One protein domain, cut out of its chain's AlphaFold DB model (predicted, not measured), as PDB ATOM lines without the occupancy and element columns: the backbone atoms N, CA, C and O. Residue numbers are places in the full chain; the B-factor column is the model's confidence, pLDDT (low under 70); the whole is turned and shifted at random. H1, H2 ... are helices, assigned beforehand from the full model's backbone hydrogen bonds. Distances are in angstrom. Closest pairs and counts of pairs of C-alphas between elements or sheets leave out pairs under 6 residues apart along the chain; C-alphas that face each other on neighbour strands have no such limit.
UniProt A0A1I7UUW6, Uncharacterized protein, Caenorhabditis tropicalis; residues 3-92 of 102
ATOM      1  N   THR A   3     104.255 176.252 219.036       86.75
ATOM      2  CA  THR A   3     105.014 175.104 219.547       86.75
ATOM      3  C   THR A   3     104.926 175.035 221.067       86.75
ATOM      4  O   THR A   3     105.060 176.052 221.740       86.75
ATOM      5  N   VAL A   4     104.730 173.831 221.596       85.44
ATOM      6  CA  VAL A   4     104.778 173.482 223.026       85.44
ATOM      7  C   VAL A   4     105.757 172.315 223.160       85.44
ATOM      8  O   VAL A   4     105.892 171.549 222.205       85.44
ATOM      9  N   ALA A   5     106.433 172.179 224.306       83.19
ATOM     10  CA  ALA A   5     107.424 171.121 224.544       83.19
ATOM     11  C   ALA A   5     106.880 169.707 224.255       83.19
ATOM     12  O   ALA A   5     107.565 168.909 223.624       83.19
ATOM     13  N   ASP A   6     105.629 169.435 224.638       84.50
ATOM     14  CA  ASP A   6     104.888 168.237 224.236       84.50
ATOM     15  C   ASP A   6     103.467 168.611 223.786       84.50
ATOM     16  O   ASP A   6     102.540 168.775 224.586       84.50
ATOM     17  N   MET A   7     103.291 168.766 222.471       83.00
ATOM     18  CA  MET A   7     101.988 169.067 221.868       83.00
ATOM     19  C   MET A   7     100.984 167.918 222.001       83.00
ATOM     20  O   MET A   7      99.778 168.168 222.055       83.00
ATOM     21  N   GLY A   8     101.457 166.670 222.030       82.19
ATOM     22  CA  GLY A   8     100.601 165.493 222.144       82.19
ATOM     23  C   GLY A   8      99.963 165.425 223.526       82.19
ATOM     24  O   GLY A   8      98.737 165.362 223.636       82.19
ATOM     25  N   ALA A   9     100.785 165.539 224.570       83.44
ATOM     26  CA  ALA A   9     100.326 165.589 225.952       83.44
ATOM     27  C   ALA A   9      99.451 166.821 226.221       83.44
ATOM     28  O   ALA A   9      98.398 166.685 226.841       83.44
ATOM     29  N   ALA A  10      99.819 167.998 225.698       83.56
ATOM     30  CA  ALA A  10      99.021 169.214 225.864       83.56
ATOM     31  C   ALA A  10      97.612 169.066 225.271       83.56
ATOM     32  O   ALA A  10      96.615 169.334 225.942       83.56
ATOM     33  N   ARG A  11      97.502 168.564 224.035       82.31
ATOM     34  CA  ARG A  11      96.200 168.308 223.401       82.31
ATOM     35  C   ARG A  11      95.410 167.229 224.123       82.31
ATOM     36  O   ARG A  11      94.199 167.367 224.283       82.31
ATOM     37  N   HIS A  12      96.078 166.157 224.546       83.81
ATOM     38  CA  HIS A  12      95.437 165.086 225.295       83.81
ATOM     39  C   HIS A  12      94.843 165.609 226.606       83.81
ATOM     40  O   HIS A  12      93.670 165.371 226.876       83.81
ATOM     41  N   PHE A  13      95.616 166.386 227.363       82.12
ATOM     42  CA  PHE A  13      95.199 166.995 228.621       82.12
ATOM     43  C   PHE A  13      93.990 167.919 228.447       82.12
ATOM     44  O   PHE A  13      93.002 167.782 229.164       82.12
ATOM     45  N   LEU A  14      94.014 168.794 227.436       81.25
ATOM     46  CA  LEU A  14      92.879 169.669 227.119       81.25
ATOM     47  C   LEU A  14      91.649 168.902 226.645       81.25
ATOM     48  O   LEU A  14      90.528 169.392 226.760       81.25
ATOM     49  N   ARG A  15      91.844 167.697 226.103       79.44
ATOM     50  CA  ARG A  15      90.749 166.823 225.695       79.44
ATOM     51  C   ARG A  15      90.065 166.140 226.864       79.44
ATOM     52  O   ARG A  15      88.844 166.027 226.828       79.44
ATOM     53  N   THR A  16      90.838 165.669 227.836       80.75
ATOM     54  CA  THR A  16      90.334 164.896 228.976       80.75
ATOM     55  C   THR A  16      89.934 165.757 230.169       80.75
ATOM     56  O   THR A  16      89.178 165.287 231.008       80.75
ATOM     57  N   GLY A  17      90.435 166.991 230.272       66.50
ATOM     58  CA  GLY A  17      90.068 167.919 231.341       66.50
ATOM     59  C   GLY A  17      88.809 168.737 231.033       66.50
ATOM     60  O   GLY A  17      88.551 169.091 229.884       66.50
ATOM     61  N   GLU A  18      88.073 169.136 232.076       63.62
ATOM     62  CA  GLU A  18      87.004 170.154 232.016       63.62
ATOM     63  C   GLU A  18      87.563 171.589 231.953       63.62
ATOM     64  O   GLU A  18      86.981 172.543 232.471       63.62
ATOM     65  N   ILE A  19      88.732 171.768 231.344       63.72
ATOM     66  CA  ILE A  19      89.404 173.062 231.324       63.72
ATOM     67  C   ILE A  19      88.822 173.875 230.176       63.72
ATOM     68  O   ILE A  19      89.126 173.652 229.002       63.72
ATOM     69  N   LYS A  20      87.927 174.793 230.536       61.16
ATOM     70  CA  LYS A  20      87.264 175.704 229.597       61.16
ATOM     71  C   LYS A  20      88.042 177.005 229.398       61.16
ATOM     72  O   LYS A  20      87.949 177.598 228.329       61.16
ATOM     73  N   ASP A  21      88.826 177.418 230.391       65.44
ATOM     74  CA  ASP A  21      89.495 178.722 230.417       65.44
ATOM     75  C   ASP A  21      90.965 178.662 229.989       65.44
ATOM     76  O   ASP A  21      91.607 177.633 230.114       65.44
ATOM     77  N   MET A  22      91.516 179.784 229.513       66.69
ATOM     78  CA  MET A  22      92.896 179.903 228.996       66.69
ATOM     79  C   MET A  22      94.013 179.764 230.052       66.69
ATOM     80  O   MET A  22      95.194 179.840 229.705       66.69
ATOM     81  N   GLU A  23      93.681 179.564 231.327       71.38
ATOM     82  CA  GLU A  23      94.647 179.493 232.434       71.38
ATOM     83  C   GLU A  23      95.647 178.336 232.284       71.38
ATOM     84  O   GLU A  23      96.786 178.428 232.744       71.38
ATOM     85  N   HIS A  24      95.284 177.272 231.554       72.00
ATOM     86  CA  HIS A  24      96.196 176.156 231.299       72.00
ATOM     87  C   HIS A  24      97.416 176.534 230.456       72.00
ATOM     88  O   HIS A  24      98.443 175.855 230.514       72.00
ATOM     89  N   LEU A  25      97.326 177.601 229.657       71.88
ATOM     90  CA  LEU A  25      98.403 178.015 228.757       71.88
ATOM     91  C   LEU A  25      99.676 178.395 229.526       71.88
ATOM     92  O   LEU A  25     100.775 178.233 228.994       71.88
ATOM     93  N   VAL A  26      99.546 178.827 230.787       72.69
ATOM     94  CA  VAL A  26     100.680 179.133 231.673       72.69
ATOM     95  C   VAL A  26     101.541 177.892 231.928       72.69
ATOM     96  O   VAL A  26     102.768 177.994 231.964       72.69
ATOM     97  N   TYR A  27     100.924 176.712 232.033       75.38
ATOM     98  CA  TYR A  27     101.646 175.454 232.247       75.38
ATOM     99  C   TYR A  27     102.345 174.968 230.978       75.38
ATOM    100  O   TYR A  27     103.438 174.412 231.048       75.38
ATOM    101  N   PHE A  28     101.743 175.213 229.810       80.69
ATOM    102  CA  PHE A  28     102.287 174.754 228.532       80.69
ATOM    103  C   PHE A  28     103.345 175.679 227.935       80.69
ATOM    104  O   PHE A  28     104.117 175.228 227.091       80.69
ATOM    105  N   LYS A  29     103.391 176.951 228.354       84.19
ATOM    106  CA  LYS A  29     104.341 177.963 227.855       84.19
ATOM    107  C   LYS A  29     104.469 177.935 226.318       84.19
ATOM    108  O   LYS A  29     105.557 177.699 225.791       84.19
ATOM    109  N   PRO A  30     103.361 178.118 225.577       86.56
ATOM    110  CA  PRO A  30     103.382 178.027 224.126       86.56
ATOM    111  C   PRO A  30     104.258 179.124 223.512       86.56
ATOM    112  O   PRO A  30     104.149 180.301 223.849       86.56
ATOM    113  N   HIS A  31     105.085 178.744 222.543       88.81
ATOM    114  CA  HIS A  31     105.840 179.673 221.710       88.81
ATOM    115  C   HIS A  31     105.075 179.938 220.415       88.81
ATOM    116  O   HIS A  31     104.765 179.009 219.666       88.81
ATOM    117  N   VAL A  32     104.793 181.209 220.127       88.94
ATOM    118  CA  VAL A  32     104.126 181.623 218.888       88.94
ATOM    119  C   VAL A  32     105.148 182.149 217.893       88.94
ATOM    120  O   VAL A  32     105.851 183.126 218.133       88.94
ATOM    121  N   HIS A  33     105.195 181.503 216.737       89.44
ATOM    122  CA  HIS A  33     106.036 181.859 215.605       89.44
ATOM    123  C   HIS A  33     105.216 182.679 214.617       89.44
ATOM    124  O   HIS A  33     104.247 182.173 214.030       89.44
ATOM    125  N   VAL A  34     105.620 183.931 214.423       89.69
ATOM    126  CA  VAL A  34     104.928 184.912 213.581       89.69
ATOM    127  C   VAL A  34     105.680 185.097 212.264       89.69
ATOM    128  O   VAL A  34     106.886 185.327 212.254       89.69
ATOM    129  N   ASN A  35     104.964 185.054 211.137       91.94
ATOM    130  CA  ASN A  35     105.543 185.387 209.837       91.94
ATOM    131  C   ASN A  35     105.552 186.911 209.626       91.94
ATOM    132  O   ASN A  35     104.530 187.503 209.279       91.94
ATOM    133  N   LEU A  36     106.721 187.539 209.764       91.50
ATOM    134  CA  LEU A  36     106.891 188.990 209.594       91.50
ATOM    135  C   LEU A  36     106.652 189.481 208.157       91.50
ATOM    136  O   LEU A  36     106.404 190.667 207.933       91.50
ATOM    137  N   THR A  37     106.710 188.590 207.165       95.19
ATOM    138  CA  THR A  37     106.438 188.949 205.766       95.19
ATOM    139  C   THR A  37     104.943 189.037 205.460       95.19
ATOM    140  O   THR A  37     104.576 189.680 204.471       95.19
ATOM    141  N   HIS A  38     104.098 188.463 206.325       95.31
ATOM    142  CA  HIS A  38     102.657 188.376 206.137       95.31
ATOM    143  C   HIS A  38     102.004 189.773 206.104       95.31
ATOM    144  O   HIS A  38     102.276 190.591 206.993       95.31
ATOM    145  N   PRO A  39     101.105 190.060 205.138       94.50
ATOM    146  CA  PRO A  39     100.471 191.373 204.999       94.50
ATOM    147  C   PRO A  39      99.783 191.864 206.277       94.50
ATOM    148  O   PRO A  39      99.959 193.019 206.654       94.50
ATOM    149  N   LEU A  40      99.082 190.977 206.993       92.19
ATOM    150  CA  LEU A  40      98.392 191.321 208.244       92.19
ATOM    151  C   LEU A  40      99.358 191.755 209.360       92.19
ATOM    152  O   LEU A  40      99.087 192.721 210.064       92.19
ATOM    153  N   VAL A  41     100.515 191.095 209.487       93.94
ATOM    154  CA  VAL A  41     101.526 191.426 210.508       93.94
ATOM    155  C   VAL A  41     102.184 192.767 210.185       93.94
ATOM    156  O   VAL A  41     102.370 193.606 211.067       93.94
ATOM    157  N   LYS A  42     102.468 193.019 208.902       95.06
ATOM    158  CA  LYS A  42     102.957 194.323 208.430       95.06
ATOM    159  C   LYS A  42     101.929 195.433 208.654       95.06
ATOM    160  O   LYS A  42     102.306 196.526 209.073       95.06
ATOM    161  N   ALA A  43     100.651 195.168 208.380       92.50
ATOM    162  CA  ALA A  43      99.563 196.117 208.599       92.50
ATOM    163  C   ALA A  43      99.418 196.453 210.088       92.50
ATOM    164  O   ALA A  43      99.437 197.629 210.438       92.50
ATOM    165  N   MET A  44      99.402 195.442 210.962       94.31
ATOM    166  CA  MET A  44      99.402 195.607 212.419       94.31
ATOM    167  C   MET A  44     100.585 196.461 212.900       94.31
ATOM    168  O   MET A  44     100.410 197.409 213.666       94.31
ATOM    169  N   TYR A  45     101.797 196.178 212.406       93.88
ATOM    170  CA  TYR A  45     102.995 196.937 212.770       93.88
ATOM    171  C   TYR A  45     102.900 198.417 212.375       93.88
ATOM    172  O   TYR A  45     103.280 199.295 213.151       93.88
ATOM    173  N   LYS A  46     102.373 198.711 211.180       94.44
ATOM    174  CA  LYS A  46     102.133 200.091 210.729       94.44
ATOM    175  C   LYS A  46     101.041 200.767 211.563       94.44
ATOM    176  O   LYS A  46     101.240 201.893 212.013       94.44
ATOM    177  N   MET A  47      99.944 200.055 211.819       94.00
ATOM    178  CA  MET A  47      98.784 200.532 212.576       94.00
ATOM    179  C   MET A  47      99.150 200.942 214.001       94.00
ATOM    180  O   MET A  47      98.628 201.933 214.489       94.00
ATOM    181  N   ARG A  48     100.150 200.304 214.626       93.44
ATOM    182  CA  ARG A  48     100.692 200.718 215.935       93.44
ATOM    183  C   ARG A  48     101.062 202.211 216.011       93.44
ATOM    184  O   ARG A  48     101.107 202.771 217.101       93.44
ATOM    185  N   LYS A  49     101.401 202.859 214.890       93.12
ATOM    186  CA  LYS A  49     101.735 204.295 214.868       93.12
ATOM    187  C   LYS A  49     100.503 205.201 214.804       93.12
ATOM    188  O   LYS A  49     100.571 206.310 215.316       93.12
ATOM    189  N   THR A  50      99.425 204.748 214.173       92.81
ATOM    190  CA  THR A  50      98.231 205.557 213.878       92.81
ATOM    191  C   THR A  50      97.070 205.251 214.817       92.81
ATOM    192  O   THR A  50      96.377 206.161 215.249       92.81
ATOM    193  N   ASP A  51      96.882 203.979 215.158       92.19
ATOM    194  CA  ASP A  51      95.830 203.475 216.032       92.19
ATOM    195  C   ASP A  51      96.378 202.321 216.885       92.19
ATOM    196  O   ASP A  51      96.373 201.146 216.503       92.19
ATOM    197  N   LYS A  52      96.921 202.683 218.051       93.62
ATOM    198  CA  LYS A  52      97.534 201.732 218.987       93.62
ATOM    199  C   LYS A  52      96.526 200.743 219.562       93.62
ATOM    200  O   LYS A  52      96.905 199.601 219.803       93.62
ATOM    201  N   GLU A  53      95.287 201.174 219.795       91.69
ATOM    202  CA  GLU A  53      94.266 200.332 220.421       91.69
ATOM    203  C   GLU A  53      93.840 199.225 219.456       91.69
ATOM    204  O   GLU A  53      93.945 198.044 219.787       91.69
ATOM    205  N   THR A  54      93.476 199.583 218.223       91.62
ATOM    206  CA  THR A  54      93.087 198.596 217.204       91.62
ATOM    207  C   THR A  54      94.249 197.662 216.855       91.62
ATOM    208  O   THR A  54      94.051 196.459 216.687       91.62
ATOM    209  N   ALA A  55      95.487 198.173 216.820       94.12
ATOM    210  CA  ALA A  55      96.673 197.344 216.603       94.12
ATOM    211  C   ALA A  55      96.904 196.314 217.723       94.12
ATOM    212  O   ALA A  55      97.343 195.200 217.433       94.12
ATOM    213  N   ALA A  56      96.613 196.661 218.981       93.94
ATOM    214  CA  ALA A  56      96.712 195.732 220.106       93.94
ATOM    215  C   ALA A  56      95.659 194.619 220.004       93.94
ATOM    216  O   ALA A  56      96.006 193.443 220.093       93.94
ATOM    217  N   ILE A  57      94.404 194.974 219.702       93.19
ATOM    218  CA  ILE A  57      93.322 193.993 219.519       93.19
ATOM    219  C   ILE A  57      93.628 193.066 218.328       93.19
ATOM    220  O   ILE A  57      93.398 191.860 218.396       93.19
ATOM    221  N   LEU A  58      94.209 193.595 217.245       93.81
ATOM    222  CA  LEU A  58      94.649 192.782 216.110       93.81
ATOM    223  C   LEU A  58      95.762 191.792 216.499       93.81
ATOM    224  O   LEU A  58      95.760 190.656 216.026       93.81
ATOM    225  N   ALA A  59      96.697 192.197 217.362       93.44
ATOM    226  CA  ALA A  59      97.739 191.309 217.871       93.44
ATOM    227  C   ALA A  59      97.150 190.171 218.718       93.44
ATOM    228  O   ALA A  59      97.524 189.012 218.522       93.44
ATOM    229  N   GLU A  60      96.196 190.488 219.601       92.06
ATOM    230  CA  GLU A  60      95.448 189.490 220.375       92.06
ATOM    231  C   GLU A  60      94.720 188.506 219.454       92.06
ATOM    232  O   GLU A  60      94.853 187.297 219.622       92.06
ATOM    233  N   GLN A  61      94.045 188.996 218.412       92.69
ATOM    234  CA  GLN A  61      93.334 188.132 217.470       92.69
ATOM    235  C   GLN A  61      94.280 187.200 216.693       92.69
ATOM    236  O   GLN A  61      93.957 186.037 216.455       92.69
ATOM    237  N   ILE A  62      95.464 187.682 216.292       92.62
ATOM    238  CA  ILE A  62      96.488 186.846 215.638       92.62
ATOM    239  C   ILE A  62      96.974 185.746 216.591       92.62
ATOM    240  O   ILE A  62      97.173 184.607 216.161       92.62
ATOM    241  N   TYR A  63      97.157 186.077 217.870       90.56
ATOM    242  CA  TYR A  63      97.547 185.124 218.903       90.56
ATOM    243  C   TYR A  63      96.463 184.064 219.141       90.56
ATOM    244  O   TYR A  63      96.760 182.868 219.084       90.56
ATOM    245  N   ASP A  64      95.206 184.480 219.303       90.06
ATOM    246  CA  ASP A  64      94.071 183.571 219.478       90.06
ATOM    247  C   ASP A  64      93.943 182.611 218.288       90.06
ATOM    248  O   ASP A  64      93.863 181.395 218.467       90.06
ATOM    249  N   ASN A  65      94.023 183.131 217.056       90.31
ATOM    250  CA  ASN A  65      93.983 182.316 215.840       90.31
ATOM    251  C   ASN A  65      95.102 181.263 215.825       90.31
ATOM    252  O   ASN A  65      94.884 180.121 215.408       90.31
ATOM    253  N   ALA A  66      96.301 181.626 216.289       90.75
ATOM    254  CA  ALA A  66      97.424 180.704 216.371       90.75
ATOM    255  C   ALA A  66      97.148 179.575 217.381       90.75
ATOM    256  O   ALA A  66      97.386 178.407 217.069       90.75
ATOM    257  N   LEU A  67      96.607 179.900 218.558       88.19
ATOM    258  CA  LEU A  67      96.276 178.923 219.599       88.19
ATOM    259  C   LEU A  67      95.107 178.005 219.219       88.19
ATOM    260  O   LEU A  67      95.175 176.801 219.472       88.19
ATOM    261  N   ILE A  68      94.072 178.545 218.572       87.94
ATOM    262  CA  ILE A  68      92.941 177.771 218.041       87.94
ATOM    263  C   ILE A  68      93.447 176.773 217.001       87.94
ATOM    264  O   ILE A  68      93.184 175.577 217.110       87.94
ATOM    265  N   THR A  69      94.261 177.234 216.047       87.69
ATOM    266  CA  THR A  69      94.859 176.365 215.017       87.69
ATOM    267  C   THR A  69      95.741 175.274 215.637       87.69
ATOM    268  O   THR A  69      95.833 174.162 215.121       87.69
ATOM    269  N   ALA A  70      96.385 175.565 216.770       87.12
ATOM    270  CA  ALA A  70      97.199 174.601 217.499       87.12
ATOM    271  C   ALA A  70      96.380 173.576 218.307       87.12
ATOM    272  O   ALA A  70      96.947 172.568 218.743       87.12
ATOM    273  N   GLY A  71      95.072 173.797 218.478       85.94
ATOM    274  CA  GLY A  71      94.191 172.987 219.320       85.94
ATOM    275  C   GLY A  71      94.391 173.235 220.816       85.94
ATOM    276  O   GLY A  71      94.140 172.338 221.618       85.94
ATOM    277  N   LEU A  72      94.894 174.419 221.185       84.94
ATOM    278  CA  LEU A  72      95.207 174.792 222.568       84.94
ATOM    279  C   LEU A  72      94.104 175.621 223.244       84.94
ATOM    280  O   LEU A  72      94.204 175.893 224.435       84.94
ATOM    281  N   ILE A  73      93.057 176.020 222.516       81.81
ATOM    282  CA  ILE A  73      91.868 176.706 223.049       81.81
ATOM    283  C   ILE A  73      90.624 175.916 222.641       81.81
ATOM    284  O   ILE A  73      90.536 175.453 221.503       81.81
ATOM    285  N   ARG A  74      89.672 175.771 223.572       75.38
ATOM    286  CA  ARG A  74      88.389 175.082 223.349       75.38
ATOM    287  C   ARG A  74      87.195 176.023 223.359       75.38
ATOM    288  O   ARG A  74      86.375 175.948 222.452       75.38
ATOM    289  N   ASP A  75      87.107 176.901 224.353       81.00
ATOM    290  CA  ASP A  75      86.058 177.913 224.400       81.00
ATOM    291  C   ASP A  75      86.521 179.194 223.699       81.00
ATOM    292  O   ASP A  75      87.401 179.913 224.173       81.00
ATOM    293  N   THR A  76      85.926 179.482 222.544       81.00
ATOM    294  CA  THR A  76      86.192 180.697 221.766       81.00
ATOM    295  C   THR A  76      85.175 181.805 222.029       81.00
ATOM    296  O   THR A  76      85.280 182.875 221.433       81.00
ATOM    297  N   SER A  77      84.192 181.596 222.910       82.94
ATOM    298  CA  SER A  77      83.071 182.527 223.114       82.94
ATOM    299  C   SER A  77      83.552 183.912 223.550       82.94
ATOM    300  O   SER A  77      83.083 184.931 223.042       82.94
ATOM    301  N   ARG A  78      84.576 183.967 224.416       77.38
ATOM    302  CA  ARG A  78      85.196 185.230 224.861       77.38
ATOM    303  C   ARG A  78      85.945 185.966 223.740       77.38
ATOM    304  O   ARG A  78      86.030 187.191 223.767       77.38
ATOM    305  N   MET A  79      86.456 185.250 222.735       85.38
ATOM    306  CA  MET A  79      87.139 185.852 221.581       85.38
ATOM    307  C   MET A  79      86.157 186.574 220.653       85.38
ATOM    308  O   MET A  79      86.507 187.612 220.099       85.38
ATOM    309  N   VAL A  80      84.924 186.077 220.511       86.81
ATOM    310  CA  VAL A  80      83.926 186.641 219.581       86.81
ATOM    311  C   VAL A  80      83.660 188.122 219.864       86.81
ATOM    312  O   VAL A  80      83.624 188.931 218.939       86.81
ATOM    313  N   GLY A  81      83.553 188.509 221.140       86.50
ATOM    314  CA  GLY A  81      83.373 189.913 221.522       86.50
ATOM    315  C   GLY A  81      84.538 190.807 221.079       86.50
ATOM    316  O   GLY A  81      84.318 191.888 220.529       86.50
ATOM    317  N   ARG A  82      85.781 190.337 221.251       88.62
ATOM    318  CA  ARG A  82      86.986 191.060 220.808       88.62
ATOM    319  C   ARG A  82      87.081 191.141 219.290       88.62
ATOM    320  O   ARG A  82      87.389 192.211 218.772       88.62
ATOM    321  N   LEU A  83      86.760 190.058 218.584       90.56
ATOM    322  CA  LEU A  83      86.715 190.035 217.123       90.56
ATOM    323  C   LEU A  83      85.704 191.058 216.590       90.56
ATOM    324  O   LEU A  83      86.026 191.837 215.698       90.56
ATOM    325  N   ASN A  84      84.508 191.117 217.175       89.56
ATOM    326  CA  ASN A  84      83.487 192.089 216.785       89.56
ATOM    327  C   ASN A  84      83.932 193.532 217.055       89.56
ATOM    328  O   ASN A  84      83.713 194.406 216.212       89.56
ATOM    329  N   LYS A  85      84.605 193.780 218.189       88.44
ATOM    330  CA  LYS A  85      85.215 195.084 218.485       88.44
ATOM    331  C   LYS A  85      86.262 195.442 217.424       88.44
ATOM    332  O   LYS A  85      86.203 196.537 216.874       88.44
ATOM    333  N   LEU A  86      87.158 194.511 217.084       91.06
ATOM    334  CA  LEU A  86      88.185 194.700 216.056       91.06
ATOM    335  C   LEU A  86      87.577 195.059 214.697       91.06
ATOM    336  O   LEU A  86      87.985 196.040 214.084       91.06
ATOM    337  N   LEU A  87      86.598 194.281 214.231       90.31
ATOM    338  CA  LEU A  87      85.946 194.503 212.939       90.31
ATOM    339  C   LEU A  87      85.223 195.852 212.894       90.31
ATOM    340  O   LEU A  87      85.333 196.572 211.906       90.31
ATOM    341  N   THR A  88      84.547 196.222 213.982       90.12
ATOM    342  CA  THR A  88      83.873 197.520 214.123       90.12
ATOM    343  C   THR A  88      84.872 198.677 214.046       90.12
ATOM    344  O   THR A  88      84.680 199.598 213.250       90.12
ATOM    345  N   SER A  89      85.989 198.587 214.780       88.56
ATOM    346  CA  SER A  89      87.063 199.586 214.736       88.56
ATOM    347  C   SER A  89      87.693 199.708 213.344       88.56
ATOM    348  O   SER A  89      87.907 200.821 212.866       88.56
ATOM    349  N   LEU A  90      87.937 198.586 212.655       88.12
ATOM    350  CA  LEU A  90      88.479 198.579 211.290       88.12
ATOM    351  C   LEU A  90      87.499 199.138 210.250       88.12
ATOM    352  O   LEU A  90      87.936 199.730 209.266       88.12
ATOM    353  N   ALA A  91      86.192 198.991 210.474       88.31
ATOM    354  CA  ALA A  91      85.152 199.581 209.636       88.31
ATOM    355  C   ALA A  91      84.997 201.104 209.834       88.31
ATOM    356  O   ALA A  91      84.165 201.722 209.175       88.31
ATOM    357  N   GLY A  92      85.774 201.721 210.735       82.44
ATOM    358  CA  GLY A  92      85.699 203.154 211.038       82.44
ATOM    359  C   GLY A  92      84.557 203.532 211.983       82.44
ATOM    360  O   GLY A  92      84.354 204.713 212.262       82.44
TER     361      GLY A  92
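This is residues 3 to 92 of the 102 residues of an uncharacterized protein of Caenorhabditis tropicalis (UniProt A0A1I7UUW6). A long helix, H4, makes the middle of an elongated body; H5 folds back along one side of it, and the shorter H3 packs on another side of its first half. Beyond the other end of this three-helix part, where H4 ends, H1 and H2 form a looser head, with H1 crosswise to H4, and residues 29 to 38 run back from the head to H3. The printed part has 90 residues with five named helices, H1 to H5 in order along the chain, and no named strand; its class is all helix. It is only just loose, close to compact, with a radius of gyration of the C-alphas of 14.7 A, and its C-alphas span 43 by 27 by 17 A.

H4, residues 52 to 70, is the longest helix at 27.2 A, from C-alpha 52 at (97.534, 201.732, 218.987) to C-alpha 70 at (97.199, 174.601, 217.499). H5 takes residues 77 to 90 and measures 20.7 A, ending with C-alpha 90 at (88.479, 198.579, 211.290). H3, residues 39 to 50, measures 16.9 A. H1, residues 7 to 16, measures 14.3 A and begins with C-alpha 7 at (101.988, 169.067, 221.868). H2, residues 22 to 28, measures 10.7 A.

H4 and H5 touch and form a helical hairpin, opposite ways at a steep tilt of 41 degrees; their closest C-alphas, those of Ile 57 and Leu 86, are 6.2 A apart. H3 and H4 form a second helical hairpin, opposite ways at a shallow tilt of 26 degrees. They touch with residues 44 to 48 of H3 and 54 to 59 of H4 alone, the closest C-alphas being those of Met 44 and Ala 55 at 5.3 A. H3 and H5 are apart. H1 and H2 are close but not clearly touching: their closest C-alphas, those of Ala 10 and Phe 28, are 7.0 A apart. They run opposite ways at a steep tilt of 38 degrees. H1 and H2 are both apart from H3, H4 and H5. In H1 and H4 every O i to N i+4 pair is within hydrogen-bond range; the counts are 6 of 8 in H3, 8 of 10 in H5 and 1 of 3 in H2, where 4 of 4 O i to N i+3 pairs are within range.

The two C-alphas farthest apart, those of Thr 16 and Thr 50, are 44.1 A apart. The printed part has no cut. The links H1 to H2 and H3 to H4 are tight, those from H2 to H3 and H4 to H5 are short, and no link is long. The mean pLDDT of the printed part is 85.9; residues 17 to 22, of which 22 belongs to H2, are under 70.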